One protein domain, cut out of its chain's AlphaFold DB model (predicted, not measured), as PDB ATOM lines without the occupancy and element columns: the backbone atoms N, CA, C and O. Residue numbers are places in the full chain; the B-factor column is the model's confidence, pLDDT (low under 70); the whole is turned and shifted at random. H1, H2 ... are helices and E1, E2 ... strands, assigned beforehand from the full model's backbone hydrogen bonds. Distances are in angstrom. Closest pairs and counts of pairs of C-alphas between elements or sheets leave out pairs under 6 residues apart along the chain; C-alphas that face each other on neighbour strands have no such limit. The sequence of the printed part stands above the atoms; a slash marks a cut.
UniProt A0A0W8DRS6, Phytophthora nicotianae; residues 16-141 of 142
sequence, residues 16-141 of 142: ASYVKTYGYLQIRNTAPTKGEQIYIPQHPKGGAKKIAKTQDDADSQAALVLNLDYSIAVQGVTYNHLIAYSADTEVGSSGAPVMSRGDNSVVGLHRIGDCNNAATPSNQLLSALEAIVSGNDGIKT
ATOM      1  N   ALA A  16      82.581  13.709  23.165       86.44
ATOM      2  CA  ALA A  16      81.726  13.892  24.334       86.44
ATOM      3  C   ALA A  16      81.245  15.345  24.514       86.44
ATOM      4  O   ALA A  16      80.083  15.557  24.872       86.44
ATOM      5  N   SER A  17      82.087  16.354  24.260       89.06
ATOM      6  CA  SER A  17      81.673  17.758  24.387       89.06
ATOM      7  C   SER A  17      80.709  18.183  23.277       89.06
ATOM      8  O   SER A  17      79.731  18.883  23.556       89.06
ATOM      9  N   TYR A  18      80.911  17.700  22.048       87.25
ATOM     10  CA  TYR A  18      79.995  17.931  20.927       87.25
ATOM     11  C   TYR A  18      78.643  17.269  21.165       87.25
ATOM     12  O   TYR A  18      77.617  17.932  21.031       87.25
ATOM     13  N   VAL A  19      78.629  16.006  21.605       88.06
ATOM     14  CA  VAL A  19      77.395  15.298  21.982       88.06
ATOM     15  C   VAL A  19      76.660  16.042  23.096       88.06
ATOM     16  O   VAL A  19      75.450  16.230  23.013       88.06
ATOM     17  N   LYS A  20      77.374  16.543  24.107       88.94
ATOM     18  CA  LYS A  20      76.768  17.345  25.179       88.94
ATOM     19  C   LYS A  20      76.190  18.675  24.677       88.94
ATOM     20  O   LYS A  20      75.190  19.138  25.214       88.94
ATOM     21  N   THR A  21      76.835  19.299  23.694       91.38
ATOM     22  CA  THR A  21      76.472  20.639  23.203       91.38
ATOM     23  C   THR A  21      75.344  20.595  22.177       91.38
ATOM     24  O   THR A  21      74.407  21.385  22.259       91.38
ATOM     25  N   TYR A  22      75.428  19.676  21.217       88.38
ATOM     26  CA  TYR A  22      74.548  19.619  20.047       88.38
ATOM     27  C   TYR A  22      73.585  18.429  20.067       88.38
ATOM     28  O   TYR A  22      72.601  18.429  19.328       88.38
ATOM     29  N   GLY A  23      73.835  17.435  20.921       89.81
ATOM     30  CA  GLY A  23      73.081  16.188  20.944       89.81
ATOM     31  C   GLY A  23      73.371  15.296  19.738       89.81
ATOM     32  O   GLY A  23      74.311  15.510  18.972       89.81
ATOM     33  N   TYR A  24      72.539  14.271  19.583       89.81
ATOM     34  CA  TYR A  24      72.552  13.354  18.450       89.81
ATOM     35  C   TYR A  24      71.134  12.874  18.141       89.81
ATOM     36  O   TYR A  24      70.226  12.973  18.969       89.81
ATOM     37  N   LEU A  25      70.945  12.351  16.931       92.38
ATOM     38  CA  LEU A  25      69.703  11.691  16.549       92.38
ATOM     39  C   LEU A  25      69.762  10.220  16.945       92.38
ATOM     40  O   LEU A  25      70.781   9.562  16.744       92.38
ATOM     41  N   GLN A  26      68.652   9.703  17.465       93.56
ATOM     42  CA  GLN A  26      68.538   8.291  17.801       93.56
ATOM     43  C   GLN A  26      67.860   7.524  16.670       93.56
ATOM     44  O   GLN A  26      66.784   7.915  16.204       93.56
ATOM     45  N   ILE A  27      68.469   6.422  16.244       93.44
ATOM     46  CA  ILE A  27      67.898   5.519  15.252       93.44
ATOM     47  C   ILE A  27      66.913   4.563  15.907       93.44
ATOM     48  O   ILE A  27      67.201   3.985  16.955       93.44
ATOM     49  N   ARG A  28      65.740   4.389  15.302       94.94
ATOM     50  CA  ARG A  28      64.770   3.412  15.791       94.94
ATOM     51  C   ARG A  28      65.247   1.997  15.479       94.94
ATOM     52  O   ARG A  28      65.634   1.710  14.349       94.94
ATOM     53  N   ASN A  29      65.171   1.101  16.459       92.00
ATOM     54  CA  ASN A  29      65.605  -0.286  16.281       92.00
ATOM     55  C   ASN A  29      64.652  -1.161  15.448       92.00
ATOM     56  O   ASN A  29      65.035  -2.239  14.997       92.00
ATOM     57  N   THR A  30      63.422  -0.708  15.219       92.38
ATOM     58  CA  THR A  30      62.427  -1.374  14.376       92.38
ATOM     59  C   THR A  30      62.254  -0.656  13.039       92.38
ATOM     60  O   THR A  30      62.580   0.524  12.896       92.38
ATOM     61  N   ALA A  31      61.739  -1.384  12.045       92.44
ATOM     62  CA  ALA A  31      61.335  -0.800  10.770       92.44
ATOM     63  C   ALA A  31      60.135   0.154  10.960       92.44
ATOM     64  O   ALA A  31      59.307  -0.083  11.848       92.44
ATOM     65  N   PRO A  32      59.998   1.202  10.127       95.12
ATOM     66  CA  PRO A  32      58.802   2.040  10.126       95.12
ATOM     67  C   PRO A  32      57.554   1.265   9.708       95.12
ATOM     68  O   PRO A  32      57.621   0.182   9.120       95.12
ATOM     69  N   THR A  33      56.396   1.869   9.958       96.81
ATOM     70  CA  THR A  33      55.095   1.314   9.555       96.81
ATOM     71  C   THR A  33      54.480   2.091   8.392       96.81
ATOM     72  O   THR A  33      54.742   3.277   8.192       96.81
ATOM     73  N   LYS A  34      53.648   1.424   7.582       97.31
ATOM     74  CA  LYS A  34      52.907   2.093   6.506       97.31
ATOM     75  C   LYS A  34      51.880   3.047   7.119       97.31
ATOM     76  O   LYS A  34      51.141   2.660   8.017       97.31
ATOM     77  N   GLY A  35      51.812   4.270   6.603       96.69
ATOM     78  CA  GLY A  35      50.986   5.345   7.150       96.69
ATOM     79  C   GLY A  35      51.624   6.077   8.330       96.69
ATOM     80  O   GLY A  35      50.981   6.939   8.921       96.69
ATOM     81  N   GLU A  36      52.875   5.772   8.683       97.12
ATOM     82  CA  GLU A  36      53.586   6.508   9.722       97.12
ATOM     83  C   GLU A  36      53.836   7.958   9.298       97.12
ATOM     84  O   GLU A  36      54.336   8.214   8.201       97.12
ATOM     85  N   GLN A  37      53.501   8.902  10.181       97.38
ATOM     86  CA  GLN A  37      53.733  10.323   9.959       97.38
ATOM     87  C   GLN A  37      55.208  10.677  10.139       97.38
ATOM     88  O   GLN A  37      55.807  10.383  11.177       97.38
ATOM     89  N   ILE A  38      55.767  11.388   9.165       97.56
ATOM     90  CA  ILE A  38      57.191  11.716   9.117       97.56
ATOM     91  C   ILE A  38      57.452  13.207   8.875       97.56
ATOM     92  O   ILE A  38      56.562  13.984   8.511       97.56
ATOM     93  N   TYR A  39      58.697  13.615   9.096       96.50
ATOM     94  CA  TYR A  39      59.258  14.872   8.612       96.50
ATOM     95  C   TYR A  39      60.733  14.689   8.233       96.50
ATOM     96  O   TYR A  39      61.396  13.769   8.712       96.50
ATOM     97  N   ILE A  40      61.251  15.561   7.371       95.31
ATOM     98  CA  ILE A  40      62.618  15.480   6.849       95.31
ATOM     99  C   ILE A  40      63.298  16.845   7.011       95.31
ATOM    100  O   ILE A  40      62.975  17.776   6.264       95.31
ATOM    101  N   PRO A  41      64.226  17.007   7.973       93.62
ATOM    102  CA  PRO A  41      65.133  18.147   8.005       93.62
ATOM    103  C   PRO A  41      66.230  17.959   6.947       93.62
ATOM    104  O   PRO A  41      67.046  17.046   7.031       93.62
ATOM    105  N   GLN A  42      66.264  18.837   5.950       90.69
ATOM    106  CA  GLN A  42      67.091  18.697   4.748       90.69
ATOM    107  C   GLN A  42      67.759  20.016   4.338       90.69
ATOM    108  O   GLN A  42      67.362  21.097   4.778       90.69
ATOM    109  N   HIS A  43      68.779  19.921   3.483       88.81
ATOM    110  CA  HIS A  43      69.543  21.050   2.939       88.81
ATOM    111  C   HIS A  43      69.474  21.071   1.404       88.81
ATOM    112  O   HIS A  43      70.482  20.837   0.732       88.81
ATOM    113  N   PRO A  44      68.294  21.354   0.825       86.25
ATOM    114  CA  PRO A  44      68.105  21.297  -0.616       86.25
ATOM    115  C   PRO A  44      69.067  22.259  -1.317       86.25
ATOM    116  O   PRO A  44      69.241  23.409  -0.898       86.25
ATOM    117  N   LYS A  45      69.717  21.769  -2.373       84.81
ATOM    118  CA  LYS A  45      70.730  22.471  -3.177       84.81
ATOM    119  C   LYS A  45      71.912  23.005  -2.351       84.81
ATOM    120  O   LYS A  45      72.533  23.997  -2.726       84.81
ATOM    121  N   GLY A  46      72.206  22.391  -1.198       80.38
ATOM    122  CA  GLY A  46      73.236  22.859  -0.261       80.38
ATOM    123  C   GLY A  46      72.899  24.192   0.424       80.38
ATOM    124  O   GLY A  46      73.798  24.878   0.933       80.38
ATOM    125  N   GLY A  47      71.623  24.585   0.394       83.00
ATOM    126  CA  GLY A  47      71.111  25.830   0.948       83.00
ATOM    127  C   GLY A  47      70.793  25.764   2.443       83.00
ATOM    128  O   GLY A  47      71.232  24.874   3.180       83.00
ATOM    129  N   ALA A  48      70.012  26.747   2.897       86.69
ATOM    130  CA  ALA A  48      69.508  26.794   4.264       86.69
ATOM    131  C   ALA A  48      68.671  25.549   4.599       86.69
ATOM    132  O   ALA A  48      68.046  24.945   3.724       86.69
ATOM    133  N   LYS A  49      68.649  25.190   5.887       85.94
ATOM    134  CA  LYS A  49      67.849  24.070   6.384       85.94
ATOM    135  C   LYS A  49      66.369  24.308   6.071       85.94
ATOM    136  O   LYS A  49      65.829  25.357   6.419       85.94
ATOM    137  N   LYS A  50      65.713  23.319   5.468       90.94
ATOM    138  CA  LYS A  50      64.256  23.256   5.290       90.94
ATOM    139  C   LYS A  50      63.712  22.001   5.969       90.94
ATOM    140  O   LYS A  50      64.432  21.015   6.106       90.94
ATOM    141  N   ILE A  51      62.449  22.032   6.386       92.25
ATOM    142  CA  ILE A  51      61.767  20.873   6.975       92.25
ATOM    143  C   ILE A  51      60.554  20.542   6.110       92.25
ATOM    144  O   ILE A  51      59.594  21.310   6.104       92.25
ATOM    145  N   ALA A  52      60.590  19.409   5.407       91.88
ATOM    146  CA  ALA A  52      59.401  18.861   4.752       91.88
ATOM    147  C   ALA A  52      58.600  18.057   5.774       91.88
ATOM    148  O   ALA A  52      59.164  17.221   6.482       91.88
ATOM    149  N   LYS A  53      57.304  18.340   5.909       92.19
ATOM    150  CA  LYS A  53      56.477  17.780   6.993       92.19
ATOM    151  C   LYS A  53      55.055  17.410   6.561       92.19
ATOM    152  O   LYS A  53      54.296  16.916   7.400       92.19
ATOM    153  N   THR A  54      54.706  17.696   5.318       90.56
ATOM    154  CA  THR A  54      53.377  17.646   4.704       90.56
ATOM    155  C   THR A  54      53.489  16.997   3.328       90.56
ATOM    156  O   THR A  54      54.604  16.829   2.827       90.56
ATOM    157  N   GLN A  55      52.360  16.561   2.772       83.69
ATOM    158  CA  GLN A  55      52.296  16.073   1.391       83.69
ATOM    159  C   GLN A  55      52.140  17.239   0.411       83.69
ATOM    160  O   GLN A  55      51.832  18.361   0.821       83.69
ATOM    161  N   ASP A  56      52.263  16.946  -0.884       74.19
ATOM    162  CA  ASP A  56      51.905  17.858  -1.978       74.19
ATOM    163  C   ASP A  56      50.369  17.977  -2.127       74.19
ATOM    164  O   ASP A  56      49.760  17.611  -3.132       74.19
ATOM    165  N   ASP A  57      49.712  18.403  -1.045       76.19
ATOM    166  CA  ASP A  57      48.261  18.545  -0.909       76.19
ATOM    167  C   ASP A  57      47.866  19.898  -0.299       76.19
ATOM    168  O   ASP A  57      46.889  20.011   0.449       76.19
ATOM    169  N   ALA A  58      48.649  20.932  -0.626       74.38
ATOM    170  CA  ALA A  58      48.546  22.274  -0.056       74.38
ATOM    171  C   ALA A  58      48.668  22.289   1.482       74.38
ATOM    172  O   ALA A  58      47.945  23.016   2.166       74.38
ATOM    173  N   ASP A  59      49.599  21.492   2.016       76.81
ATOM    174  CA  ASP A  59      49.915  21.384   3.445       76.81
ATOM    175  C   ASP A  59      48.761  20.875   4.332       76.81
ATOM    176  O   ASP A  59      48.741  21.128   5.543       76.81
ATOM    177  N   SER A  60      47.799  20.145   3.762       80.00
ATOM    178  CA  SER A  60      46.603  19.704   4.487       80.00
ATOM    179  C   SER A  60      46.807  18.402   5.263       80.00
ATOM    180  O   SER A  60      46.164  18.214   6.302       80.00
ATOM    181  N   GLN A  61      47.731  17.536   4.832       89.50
ATOM    182  CA  GLN A  61      48.064  16.294   5.533       89.50
ATOM    183  C   GLN A  61      49.552  16.165   5.827       89.50
ATOM    184  O   GLN A  61      50.420  16.646   5.102       89.50
ATOM    185  N   ALA A  62      49.866  15.450   6.910       93.56
ATOM    186  CA  ALA A  62      51.240  15.092   7.233       93.56
ATOM    187  C   ALA A  62      51.851  14.194   6.142       93.56
ATOM    188  O   ALA A  62      51.171  13.352   5.552       93.56
ATOM    189  N   ALA A  63      53.161  14.328   5.932       94.88
ATOM    190  CA  ALA A  63      53.905  13.380   5.113       94.88
ATOM    191  C   ALA A  63      53.855  11.979   5.735       94.88
ATOM    192  O   ALA A  63      53.988  11.840   6.952       94.88
ATOM    193  N   LEU A  64      53.668  10.956   4.901       96.44
ATOM    194  CA  LEU A  64      53.458   9.573   5.325       96.44
ATOM    195  C   LEU A  64      54.440   8.620   4.650       96.44
ATOM    196  O   LEU A  64      54.792   8.799   3.483       96.44
ATOM    197  N   VAL A  65      54.788   7.542   5.350       97.00
ATOM    198  CA  VAL A  65      55.376   6.344   4.736       97.00
ATOM    199  C   VAL A  65      54.304   5.624   3.911       97.00
ATOM    200  O   VAL A  65      53.273   5.206   4.433       97.00
ATOM    201  N   LEU A  66      54.541   5.462   2.613       96.19
ATOM    202  CA  LEU A  66      53.585   4.905   1.650       96.19
ATOM    203  C   LEU A  66      53.857   3.433   1.319       96.19
ATOM    204  O   LEU A  66      52.920   2.666   1.076       96.19
ATOM    205  N   ASN A  67      55.127   3.028   1.317       96.44
ATOM    206  CA  ASN A  67      55.564   1.665   1.013       96.44
ATOM    207  C   ASN A  67      56.738   1.272   1.923       96.44
ATOM    208  O   ASN A  67      57.536   2.134   2.284       96.44
ATOM    209  N   LEU A  68      56.811  -0.006   2.292       96.94
ATOM    210  CA  LEU A  68      57.829  -0.586   3.176       96.94
ATOM    211  C   LEU A  68      58.827  -1.501   2.450       96.94
ATOM    212  O   LEU A  68      59.858  -1.834   3.026       96.94
ATOM    213  N   ASP A  69      58.518  -1.911   1.219       96.00
ATOM    214  CA  ASP A  69      59.379  -2.756   0.385       96.00
ATOM    215  C   ASP A  69      59.362  -2.230  -1.057       96.00
ATOM    216  O   ASP A  69      58.802  -2.813  -1.985       96.00
ATOM    217  N   TYR A  70      59.881  -1.017  -1.213       95.81
ATOM    218  CA  TYR A  70      59.954  -0.312  -2.481       95.81
ATOM    219  C   TYR A  70      61.255  -0.641  -3.216       95.81
ATOM    220  O   TYR A  70      62.341  -0.611  -2.629       95.81
ATOM    221  N   SER A  71      61.134  -0.897  -4.520       95.00
ATOM    222  CA  SER A  71      62.258  -1.125  -5.423       95.00
ATOM    223  C   SER A  71      62.247  -0.122  -6.568       95.00
ATOM    224  O   SER A  71      61.204   0.135  -7.168       95.00
ATOM    225  N   ILE A  72      63.417   0.419  -6.899       92.75
ATOM    226  CA  ILE A  72      63.583   1.393  -7.981       92.75
ATOM    227  C   ILE A  72      64.947   1.242  -8.656       92.75
ATOM    228  O   ILE A  72      65.956   0.994  -7.997       92.75
ATOM    229  N   ALA A  73      64.977   1.407  -9.978       92.19
ATOM    230  CA  ALA A  73      66.207   1.479 -10.754       92.19
ATOM    231  C   ALA A  73      66.544   2.942 -11.065       92.19
ATOM    232  O   ALA A  73      65.758   3.640 -11.704       92.19
ATOM    233  N   VAL A  74      67.717   3.399 -10.631       87.31
ATOM    234  CA  VAL A  74      68.218   4.758 -10.876       87.31
ATOM    235  C   VAL A  74      69.608   4.649 -11.486       87.31
ATOM    236  O   VAL A  74      70.477   3.979 -10.937       87.31
ATOM    237  N   GLN A  75      69.812   5.275 -12.649       86.75
ATOM    238  CA  GLN A  75      71.095   5.269 -13.373       86.75
ATOM    239  C   GLN A  75      71.693   3.858 -13.586       86.75
ATOM    240  O   GLN A  75      72.901   3.662 -13.503       86.75
ATOM    241  N   GLY A  76      70.845   2.859 -13.856       88.50
ATOM    242  CA  GLY A  76      71.276   1.474 -14.087       88.50
ATOM    243  C   GLY A  76      71.567   0.665 -12.818       88.50
ATOM    244  O   GLY A  76      71.915  -0.509 -12.925       88.50
ATOM    245  N   VAL A  77      71.388   1.249 -11.629       88.75
ATOM    246  CA  VAL A  77      71.504   0.553 -10.344       88.75
ATOM    247  C   VAL A  77      70.115   0.290  -9.781       88.75
ATOM    248  O   VAL A  77      69.331   1.219  -9.581       88.75
ATOM    249  N   THR A  78      69.819  -0.979  -9.506       92.44
ATOM    250  CA  THR A  78      68.579  -1.374  -8.835       92.44
ATOM    251  C   THR A  78      68.769  -1.362  -7.333       92.44
ATOM    252  O   THR A  78      69.687  -1.965  -6.778       92.44
ATOM    253  N   TYR A  79      67.836  -0.700  -6.679       91.25
ATOM    254  CA  TYR A  79      67.748  -0.578  -5.249       91.25
ATOM    255  C   TYR A  79      66.493  -1.287  -4.763       91.25
ATOM    256  O   TYR A  79      65.424  -1.065  -5.320       91.25
ATOM    257  N   ASN A  80      66.630  -2.113  -3.729       94.50
ATOM    258  CA  ASN A  80      65.540  -2.905  -3.164       94.50
ATOM    259  C   ASN A  80      65.367  -2.606  -1.674       94.50
ATOM    260  O   ASN A  80      66.262  -2.024  -1.055       94.50
ATOM    261  N   HIS A  81      64.241  -3.052  -1.116       94.81
ATOM    262  CA  HIS A  81      63.942  -3.003   0.317       94.81
ATOM    263  C   HIS A  81      63.980  -1.590   0.903       94.81
ATOM    264  O   HIS A  81      64.527  -1.362   1.985       94.81
ATOM    265  N   LEU A  82      63.426  -0.625   0.167       95.31
ATOM    266  CA  LEU A  82      63.319   0.762   0.603       95.31
ATOM    267  C   LEU A  82      61.966   1.079   1.200       95.31
ATOM    268  O   LEU A  82      60.961   0.443   0.901       95.31
ATOM    269  N   ILE A  83      61.942   2.154   1.976       96.81
ATOM    270  CA  ILE A  83      60.695   2.833   2.301       96.81
ATOM    271  C   ILE A  83      60.470   3.944   1.282       96.81
ATOM    272  O   ILE A  83      61.423   4.628   0.914       96.81
ATOM    273  N   ALA A  84      59.228   4.132   0.849       95.88
ATOM    274  CA  ALA A  84      58.818   5.265   0.017       95.88
ATOM    275  C   ALA A  84      57.851   6.166   0.789       95.88
ATOM    276  O   ALA A  84      57.114   5.672   1.646       95.88
ATOM    277  N   TYR A  85      57.833   7.466   0.499       95.31
ATOM    278  CA  TYR A  85      57.022   8.439   1.239       95.31
ATOM    279  C   TYR A  85      56.616   9.664   0.416       95.31
ATOM    280  O   TYR A  85      57.159   9.914  -0.652       95.31
ATOM    281  N   SER A  86      55.663  10.430   0.951       93.88
ATOM    282  CA  SER A  86      55.080  11.625   0.319       93.88
ATOM    283  C   SER A  86      55.744  12.960   0.679       93.88
ATOM    284  O   SER A  86      55.286  13.990   0.209       93.88
ATOM    285  N   ALA A  87      56.781  12.978   1.526       91.12
ATOM    286  CA  ALA A  87      57.493  14.219   1.848       91.12
ATOM    287  C   ALA A  87      58.313  14.715   0.651       91.12
ATOM    288  O   ALA A  87      59.094  13.934   0.107       91.12
ATOM    289  N   ASP A  88      58.211  16.002   0.321       87.94
ATOM    290  CA  ASP A  88      58.995  16.623  -0.752       87.94
ATOM    291  C   ASP A  88      60.491  16.664  -0.441       87.94
ATOM    292  O   ASP A  88      60.915  17.036   0.661       87.94
ATOM    293  N   THR A  89      61.308  16.363  -1.448       85.12
ATOM    294  CA  THR A  89      62.758  16.547  -1.410       85.12
ATOM    295  C   THR A  89      63.242  17.182  -2.712       85.12
ATOM    296  O   THR A  89      62.566  17.149  -3.737       85.12
ATOM    297  N   GLU A  90      64.412  17.814  -2.673       83.88
ATOM    298  CA  GLU A  90      65.071  18.348  -3.866       83.88
ATOM    299  C   GLU A  90      66.492  17.773  -3.946       83.88
ATOM    300  O   GLU A  90      67.015  17.215  -2.981       83.88
ATOM    301  N   VAL A  91      67.159  17.957  -5.087       84.81
ATOM    302  CA  VAL A  91      68.596  17.658  -5.230       84.81
ATOM    303  C   VAL A  91      69.384  18.249  -4.053       84.81
ATOM    304  O   VAL A  91      69.193  19.419  -3.714       84.81
ATOM    305  N   GLY A  92      70.291  17.476  -3.449       81.44
ATOM    306  CA  GLY A  92      71.051  17.870  -2.255       81.44
ATOM    307  C   GLY A  92      70.412  17.442  -0.930       81.44
ATOM    308  O   GLY A  92      70.973  17.717   0.128       81.44
ATOM    309  N   SER A  93      69.262  16.768  -0.967       87.38
ATOM    310  CA  SER A  93      68.623  16.203   0.222       87.38
ATOM    311  C   SER A  93      69.085  14.788   0.568       87.38
ATOM    312  O   SER A  93      68.746  14.305   1.648       87.38
ATOM    313  N   SER A  94      69.827  14.093  -0.300       87.88
ATOM    314  CA  SER A  94      70.291  12.732   0.003       87.88
ATOM    315  C   SER A  94      71.159  12.685   1.249       87.88
ATOM    316  O   SER A  94      71.987  13.551   1.500       87.88
ATOM    317  N   GLY A  95      70.944  11.662   2.061       88.00
ATOM    318  CA  GLY A  95      71.500  11.550   3.401       88.00
ATOM    319  C   GLY A  95      70.704  12.304   4.469       88.00
ATOM    320  O   GLY A  95      71.042  12.192   5.645       88.00
ATOM    321  N   ALA A  96      69.644  13.046   4.127       91.88
ATOM    322  CA  ALA A  96      68.773  13.629   5.142       91.88
ATOM    323  C   ALA A  96      68.067  12.520   5.949       91.88
ATOM    324  O   ALA A  96      67.577  11.542   5.365       91.88
ATOM    325  N   PRO A  97      67.987  12.651   7.283       94.69
ATOM    326  CA  PRO A  97      67.269  11.691   8.102       94.69
ATOM    327  C   PRO A  97      65.762  11.838   7.880       94.69
ATOM    328  O   PRO A  97      65.216  12.941   7.856       94.69
ATOM    329  N   VAL A  98      65.079  10.707   7.754       96.62
ATOM    330  CA  VAL A  98      63.621  10.628   7.797       96.62
ATOM    331  C   VAL A  98      63.226  10.418   9.251       96.62
ATOM    332  O   VAL A  98      63.568   9.397   9.848       96.62
ATOM    333  N   MET A  99      62.536  11.397   9.825       97.69
ATOM    334  CA  MET A  99      62.191  11.435  11.242       97.69
ATOM    335  C   MET A  99      60.736  11.038  11.451       97.69
ATOM    336  O   MET A  99      59.854  11.542  10.754       97.69
ATOM    337  N   SER A 100      60.458  10.200  12.446       96.94
ATOM    338  CA  SER A 100      59.085   9.970  12.894       96.94
ATOM    339  C   SER A 100      58.549  11.187  13.639       96.94
ATOM    340  O   SER A 100      59.198  11.712  14.547       96.94
ATOM    341  N   ARG A 101      57.327  11.615  13.311       95.75
ATOM    342  CA  ARG A 101      56.630  12.678  14.054       95.75
ATOM    343  C   ARG A 101      56.191  12.239  15.449       95.75
ATOM    344  O   ARG A 101      55.998  13.100  16.301       95.75
ATOM    345  N   GLY A 102      56.012  10.936  15.674       94.88
ATOM    346  CA  GLY A 102      55.515  10.419  16.949       94.88
ATOM    347  C   GLY A 102      56.544  10.515  18.073       94.88
ATOM    348  O   GLY A 102      56.196  10.867  19.195       94.88
ATOM    349  N   ASP A 103      57.811  10.224  17.773       94.56
ATOM    350  CA  ASP A 103      58.849  10.079  18.798       94.56
ATOM    351  C   ASP A 103      60.196  10.735  18.447       94.56
ATOM    352  O   ASP A 103      61.149  10.583  19.214       94.56
ATOM    353  N   ASN A 104      60.296  11.447  17.317       95.56
ATOM    354  CA  ASN A 104      61.519  12.095  16.832       95.56
ATOM    355  C   ASN A 104      62.725  11.151  16.684       95.56
ATOM    356  O   ASN A 104      63.866  11.580  16.848       95.56
ATOM    357  N   SER A 105      62.494   9.876  16.373       96.00
ATOM    358  CA  SER A 105      63.564   8.948  15.990       96.00
ATOM    359  C   SER A 105      63.771   8.889  14.480       96.00
ATOM    360  O   SER A 105      62.863   9.183  13.697       96.00
ATOM    361  N   VAL A 106      64.978   8.497  14.071       96.88
ATOM    362  CA  VAL A 106      65.317   8.238  12.669       96.88
ATOM    363  C   VAL A 106      64.701   6.903  12.260       96.88
ATOM    364  O   VAL A 106      65.049   5.858  12.814       96.88
ATOM    365  N   VAL A 107      63.816   6.944  11.267       97.56
ATOM    366  CA  VAL A 107      63.149   5.767  10.681       97.56
ATOM    367  C   VAL A 107      63.660   5.421   9.280       97.56
ATOM    368  O   VAL A 107      63.333   4.372   8.727       97.56
ATOM    369  N   GLY A 108      64.504   6.278   8.708       95.94
ATOM    370  CA  GLY A 108      65.230   5.989   7.479       95.94
ATOM    371  C   GLY A 108      66.213   7.088   7.093       95.94
ATOM    372  O   GLY A 108      66.238   8.159   7.696       95.94
ATOM    373  N   LEU A 109      67.014   6.824   6.064       95.44
ATOM    374  CA  LEU A 109      67.966   7.769   5.480       95.44
ATOM    375  C   LEU A 109      67.622   8.003   4.006       95.44
ATOM    376  O   LEU A 109      67.687   7.061   3.208       95.44
ATOM    377  N   HIS A 110      67.213   9.228   3.655       94.19
ATOM    378  CA  HIS A 110      66.834   9.591   2.284       94.19
ATOM    379  C   HIS A 110      67.991   9.332   1.325       94.19
ATOM    380  O   HIS A 110      69.140   9.629   1.647       94.19
ATOM    381  N   ARG A 111      67.701   8.776   0.148       90.00
ATOM    382  CA  ARG A 111      68.744   8.516  -0.854       90.00
ATOM    383  C   ARG A 111      68.275   8.514  -2.301       90.00
ATOM    384  O   ARG A 111      69.115   8.568  -3.188       90.00
ATOM    385  N   ILE A 112      66.973   8.364  -2.543       90.81
ATOM    386  CA  ILE A 112      66.382   8.489  -3.877       90.81
ATOM    387  C   ILE A 112      65.378   9.632  -3.821       90.81
ATOM    388  O   ILE A 112      64.500   9.601  -2.958       90.81
ATOM    389  N   GLY A 113      65.531  10.606  -4.716       84.19
ATOM    390  CA  GLY A 113      64.662  11.774  -4.847       84.19
ATOM    391  C   GLY A 113      63.850  11.790  -6.147       84.19
ATOM    392  O   GLY A 113      63.568  10.744  -6.737       84.19
ATOM    393  N   ASP A 114      63.529  13.000  -6.607       78.19
ATOM    394  CA  ASP A 114      62.643  13.305  -7.739       78.19
ATOM    395  C   ASP A 114      61.182  12.905  -7.456       78.19
ATOM    396  O   ASP A 114      60.644  13.223  -6.401       78.19
ATOM    397  N   CYS A 115      60.505  12.225  -8.385       76.50
ATOM    398  CA  CYS A 115      59.114  11.807  -8.181       76.50
ATOM    399  C   CYS A 115      58.970  10.622  -7.209       76.50
ATOM    400  O   CYS A 115      57.858  10.307  -6.796       76.50
ATOM    401  N   ASN A 116      60.064   9.920  -6.890       86.00
ATOM    402  CA  ASN A 116      60.033   8.653  -6.162       86.00
ATOM    403  C   ASN A 116      60.891   8.728  -4.898       86.00
ATOM    404  O   ASN A 116      61.945   8.095  -4.804       86.00
ATOM    405  N   ASN A 117      60.420   9.491  -3.913       91.88
ATOM    406  CA  ASN A 117      61.162   9.693  -2.678       91.88
ATOM    407  C   ASN A 117      61.264   8.401  -1.869       91.88
ATOM    408  O   ASN A 117      60.254   7.834  -1.439       91.88
ATOM    409  N   ALA A 118      62.501   7.946  -1.657       93.94
ATOM    410  CA  ALA A 118      62.783   6.712  -0.947       93.94
ATOM    411  C   ALA A 118      64.020   6.791  -0.045       93.94
ATOM    412  O   ALA A 118      64.966   7.558  -0.267       93.94
ATOM    413  N   ALA A 119      64.009   5.957   0.993       95.31
ATOM    414  CA  ALA A 119      65.063   5.862   1.991       95.31
ATOM    415  C   ALA A 119      65.432   4.413   2.310       95.31
ATOM    416  O   ALA A 119      64.605   3.503   2.210       95.31
ATOM    417  N   THR A 120      66.669   4.216   2.765       96.19
ATOM    418  CA  THR A 120      67.045   2.983   3.467       96.19
ATOM    419  C   THR A 120      66.387   2.996   4.850       96.19
ATOM    420  O   THR A 120      66.541   3.997   5.556       96.19
ATOM    421  N   PRO A 121      65.649   1.947   5.252       96.19
ATOM    422  CA  PRO A 121      64.937   1.933   6.527       96.19
ATOM    423  C   PRO A 121      65.881   1.782   7.727       96.19
ATOM    424  O   PRO A 121      66.978   1.224   7.620       96.19
ATOM    425  N   SER A 122      65.433   2.261   8.888       94.44
ATOM    426  CA  SER A 122      66.201   2.295  10.141       94.44
ATOM    427  C   SER A 122      66.749   0.943  10.588       94.44
ATOM    428  O   SER A 122      67.893   0.872  11.020       94.44
ATOM    429  N   ASN A 123      65.990  -0.139  10.435       92.44
ATOM    430  CA  ASN A 123      66.441  -1.481  10.807       92.44
ATOM    431  C   ASN A 123      67.635  -1.960   9.961       92.44
ATOM    432  O   ASN A 123      68.561  -2.551  10.505       92.44
ATOM    433  N   GLN A 124      67.654  -1.674   8.653       93.06
ATOM    434  CA  GLN A 124      68.798  -2.015   7.796       93.06
ATOM    435  C   GLN A 124      70.028  -1.167   8.127       93.06
ATOM    436  O   GLN A 124      71.145  -1.682   8.165       93.06
ATOM    437  N   LEU A 125      69.822   0.127   8.387       90.25
ATOM    438  CA  LEU A 125      70.887   1.025   8.834       90.25
ATOM    439  C   LEU A 125      71.479   0.549  10.162       90.25
ATOM    440  O   LEU A 125      72.697   0.499  10.297       90.25
ATOM    441  N   LEU A 126      70.632   0.156  11.115       89.81
ATOM    442  CA  LEU A 126      71.076  -0.338  12.410       89.81
ATOM    443  C   LEU A 126      71.928  -1.603  12.264       89.81
ATOM    444  O   LEU A 126      73.035  -1.637  12.791       89.81
ATOM    445  N   SER A 127      71.477  -2.585  11.475       89.88
ATOM    446  CA  SER A 127      72.264  -3.797  11.213       89.88
ATOM    447  C   SER A 127      73.640  -3.492  10.609       89.88
ATOM    448  O   SER A 127      74.622  -4.144  10.953       89.88
ATOM    449  N   ALA A 128      73.734  -2.491   9.728       87.69
ATOM    450  CA  ALA A 128      75.011  -2.070   9.158       87.69
ATOM    451  C   ALA A 128      75.918  -1.371  10.188       87.69
ATOM    452  O   ALA A 128      77.127  -1.588  10.180       87.69
ATOM    453  N   LEU A 129      75.352  -0.549  11.078       86.12
ATOM    454  CA  LEU A 129      76.106   0.177  12.107       86.12
ATOM    455  C   LEU A 129      76.616  -0.749  13.218       86.12
ATOM    456  O   LEU A 129      77.771  -0.636  13.627       86.12
ATOM    457  N   GLU A 130      75.793  -1.695  13.668       88.25
ATOM    458  CA  GLU A 130      76.165  -2.690  14.686       88.25
ATOM    459  C   GLU A 130      77.283  -3.629  14.212       88.25
ATOM    460  O   GLU A 130      78.058  -4.129  15.025       88.25
ATOM    461  N   ALA A 131      77.416  -3.832  12.898       86.81
ATOM    462  CA  ALA A 131      78.519  -4.602  12.326       86.81
ATOM    463  C   ALA A 131      79.883  -3.889  12.438       86.81
ATOM    464  O   ALA A 131      80.920  -4.535  12.286       86.81
ATOM    465  N   ILE A 132      79.891  -2.572  12.673       82.06
ATOM    466  CA  ILE A 132      81.104  -1.739  12.659       82.06
ATOM    467  C   ILE A 132      81.478  -1.284  14.075       82.06
ATOM    468  O   ILE A 132      82.664  -1.204  14.394       82.06
ATOM    469  N   VAL A 133      80.492  -0.992  14.930       79.56
ATOM    470  CA  VAL A 133      80.711  -0.464  16.285       79.56
ATOM    471  C   VAL A 133      79.741  -1.112  17.274       79.56
ATOM    472  O   VAL A 133      78.545  -1.209  17.006       79.56
ATOM    473  N   SER A 134      80.250  -1.517  18.442       76.56
ATOM    474  CA  SER A 134      79.457  -2.018  19.570       76.56
ATOM    475  C   SER A 134      79.314  -0.966  20.679       76.56
ATOM    476  O   SER A 134      80.141  -0.067  20.807       76.56
ATOM    477  N   GLY A 135      78.263  -1.085  21.502       72.88
ATOM    478  CA  GLY A 135      78.030  -0.181  22.641       72.88
ATOM    479  C   GLY A 135      77.377   1.161  22.288       72.88
ATOM    480  O   GLY A 135      77.574   2.134  23.009       72.88
ATOM    481  N   ASN A 136      76.611   1.220  21.194       72.56
ATOM    482  CA  ASN A 136      75.965   2.444  20.712       72.56
ATOM    483  C   ASN A 136      74.803   2.883  21.626       72.56
ATOM    484  O   ASN A 136      73.856   2.128  21.841       72.56
ATOM    485  N   ASP A 137      74.829   4.130  22.096       80.44
ATOM    486  CA  ASP A 137      73.743   4.798  22.839       80.44
ATOM    487  C   ASP A 137      72.741   5.528  21.917       80.44
ATOM    488  O   ASP A 137      71.670   5.972  22.336       80.44
ATOM    489  N   GLY A 138      73.059   5.584  20.621       81.81
ATOM    490  CA  GLY A 138      72.229   6.141  19.556       81.81
ATOM    491  C   GLY A 138      71.007   5.308  19.164       81.81
ATOM    492  O   GLY A 138      70.338   5.664  18.199       81.81
ATOM    493  N   ILE A 139      70.705   4.207  19.855       86.44
ATOM    494  CA  ILE A 139      69.603   3.301  19.501       86.44
ATOM    495  C   ILE A 139      68.388   3.609  20.375       86.44
ATOM    496  O   ILE A 139      68.435   3.480  21.597       86.44
ATOM    497  N   LYS A 140      67.267   3.961  19.746       85.44
ATOM    498  CA  LYS A 140      65.976   4.076  20.422       85.44
ATOM    499  C   LYS A 140      65.272   2.724  20.415       85.44
ATOM    500  O   LYS A 140      64.874   2.229  19.357       85.44
ATOM    501  N   THR A 141      65.123   2.143  21.600       81.62
ATOM    502  CA  THR A 141      64.276   0.971  21.836       81.62
ATOM    503  C   THR A 141      62.819   1.406  21.984       81.62
ATOM    504  O   THR A 141      62.560   2.476  22.536       81.62
TER     505      THR A 141
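What this domain is: This is residues 16 to 141 of the 142 residues of a protein of Phytophthora nicotianae (UniProt A0A0W8DRS6). A small closed barrel of six antiparallel strands makes the body, and H2 stands up from its outside; H1 sits far off at the first printed end, beyond a long unnamed stretch. Residues 16 to 23 and 128 to 135 stick out from the body, and the E3 and E4 hairpin bends sharply in both strands. Of the 126 printed residues under half are in named elements, two helices and seven strands in the order H1 E1 E2 E3 E4 E5 E6 E7 H2, a mixed class. Round the ring run E1, E3, E4, E7, E6, E5 and back to E1, with E2 paired onto E1 outside the ring. The whole is compact, with a radius of gyration of the C-alphas of 14.6 A and spans of 40 by 30 by 27 A.

Where its parts are: Find C-alpha 16 at (81.726, 13.892, 24.334), where H1 begins; it runs to residue 22. After residues 23 to 36, look for E1 at residues 37 to 42, 16.6 A long, then E2 at residues 50 to 52. E3, residues 63 to 74, begins at C-alpha 63 (53.905, 13.380, 5.113) and spans 23.1 A; E4, residues 77 to 85, spans 20.2 A. Next come E5 at residues 97 to 100, E6 at 106 to 112, 16.6 A long, and E7 at 118 to 121. H2, residues 122 to 130, is 12.0 A long and ends at C-alpha 130 (76.165, -2.690, 14.686).

How they stand to each other: Begin in the barrel at E1: N 38 and O 63 of E3 are 2.9 A apart, within hydrogen-bond range. E3 bends by 89 degrees at residue 69 and E4 by 83 degrees at residue 81; in this hairpin N 70 and O 82 are 2.8 A apart. From E4 to E7, find N 83 and O 119 at 3.0 A. E5, E6 and E7 form a meander, each strand the antiparallel neighbour of the one before: N 98 and O 108 are 2.8 A apart, N 109 and O 120 2.9 A. With E4 they make a Greek key, in which E4 is the antiparallel neighbour of E7. E5 closes the ring on E1, with N 99 and O 39 at 2.9 A. E1 and E2 form a hairpin, with N 40 and O 52 at 2.8 A. H2 lies outside the barrel over E6, at a height over the sheet of 10.2 A, and stands up from the sheet at 75 degrees; the closest C-alphas of E6 and H2, those of Val 107 and Ser 122, are 4.7 A apart. H1 is not on the barrel and is apart from H2. In H1 and H2 every O i to N i+4 pair is within hydrogen-bond range.

The domain as a whole: The C-alphas of Ala 58 and Ser 134, the two farthest apart, are 43.9 A apart. The printed part has no cut. The links from H1 to E1 and from E4 to E5 are long. Near the last printed residue, residues 139 to 140 pair in parallel with residues 27 to 28. The mean pLDDT of the printed part is 90.1, and no printed residue is under 70.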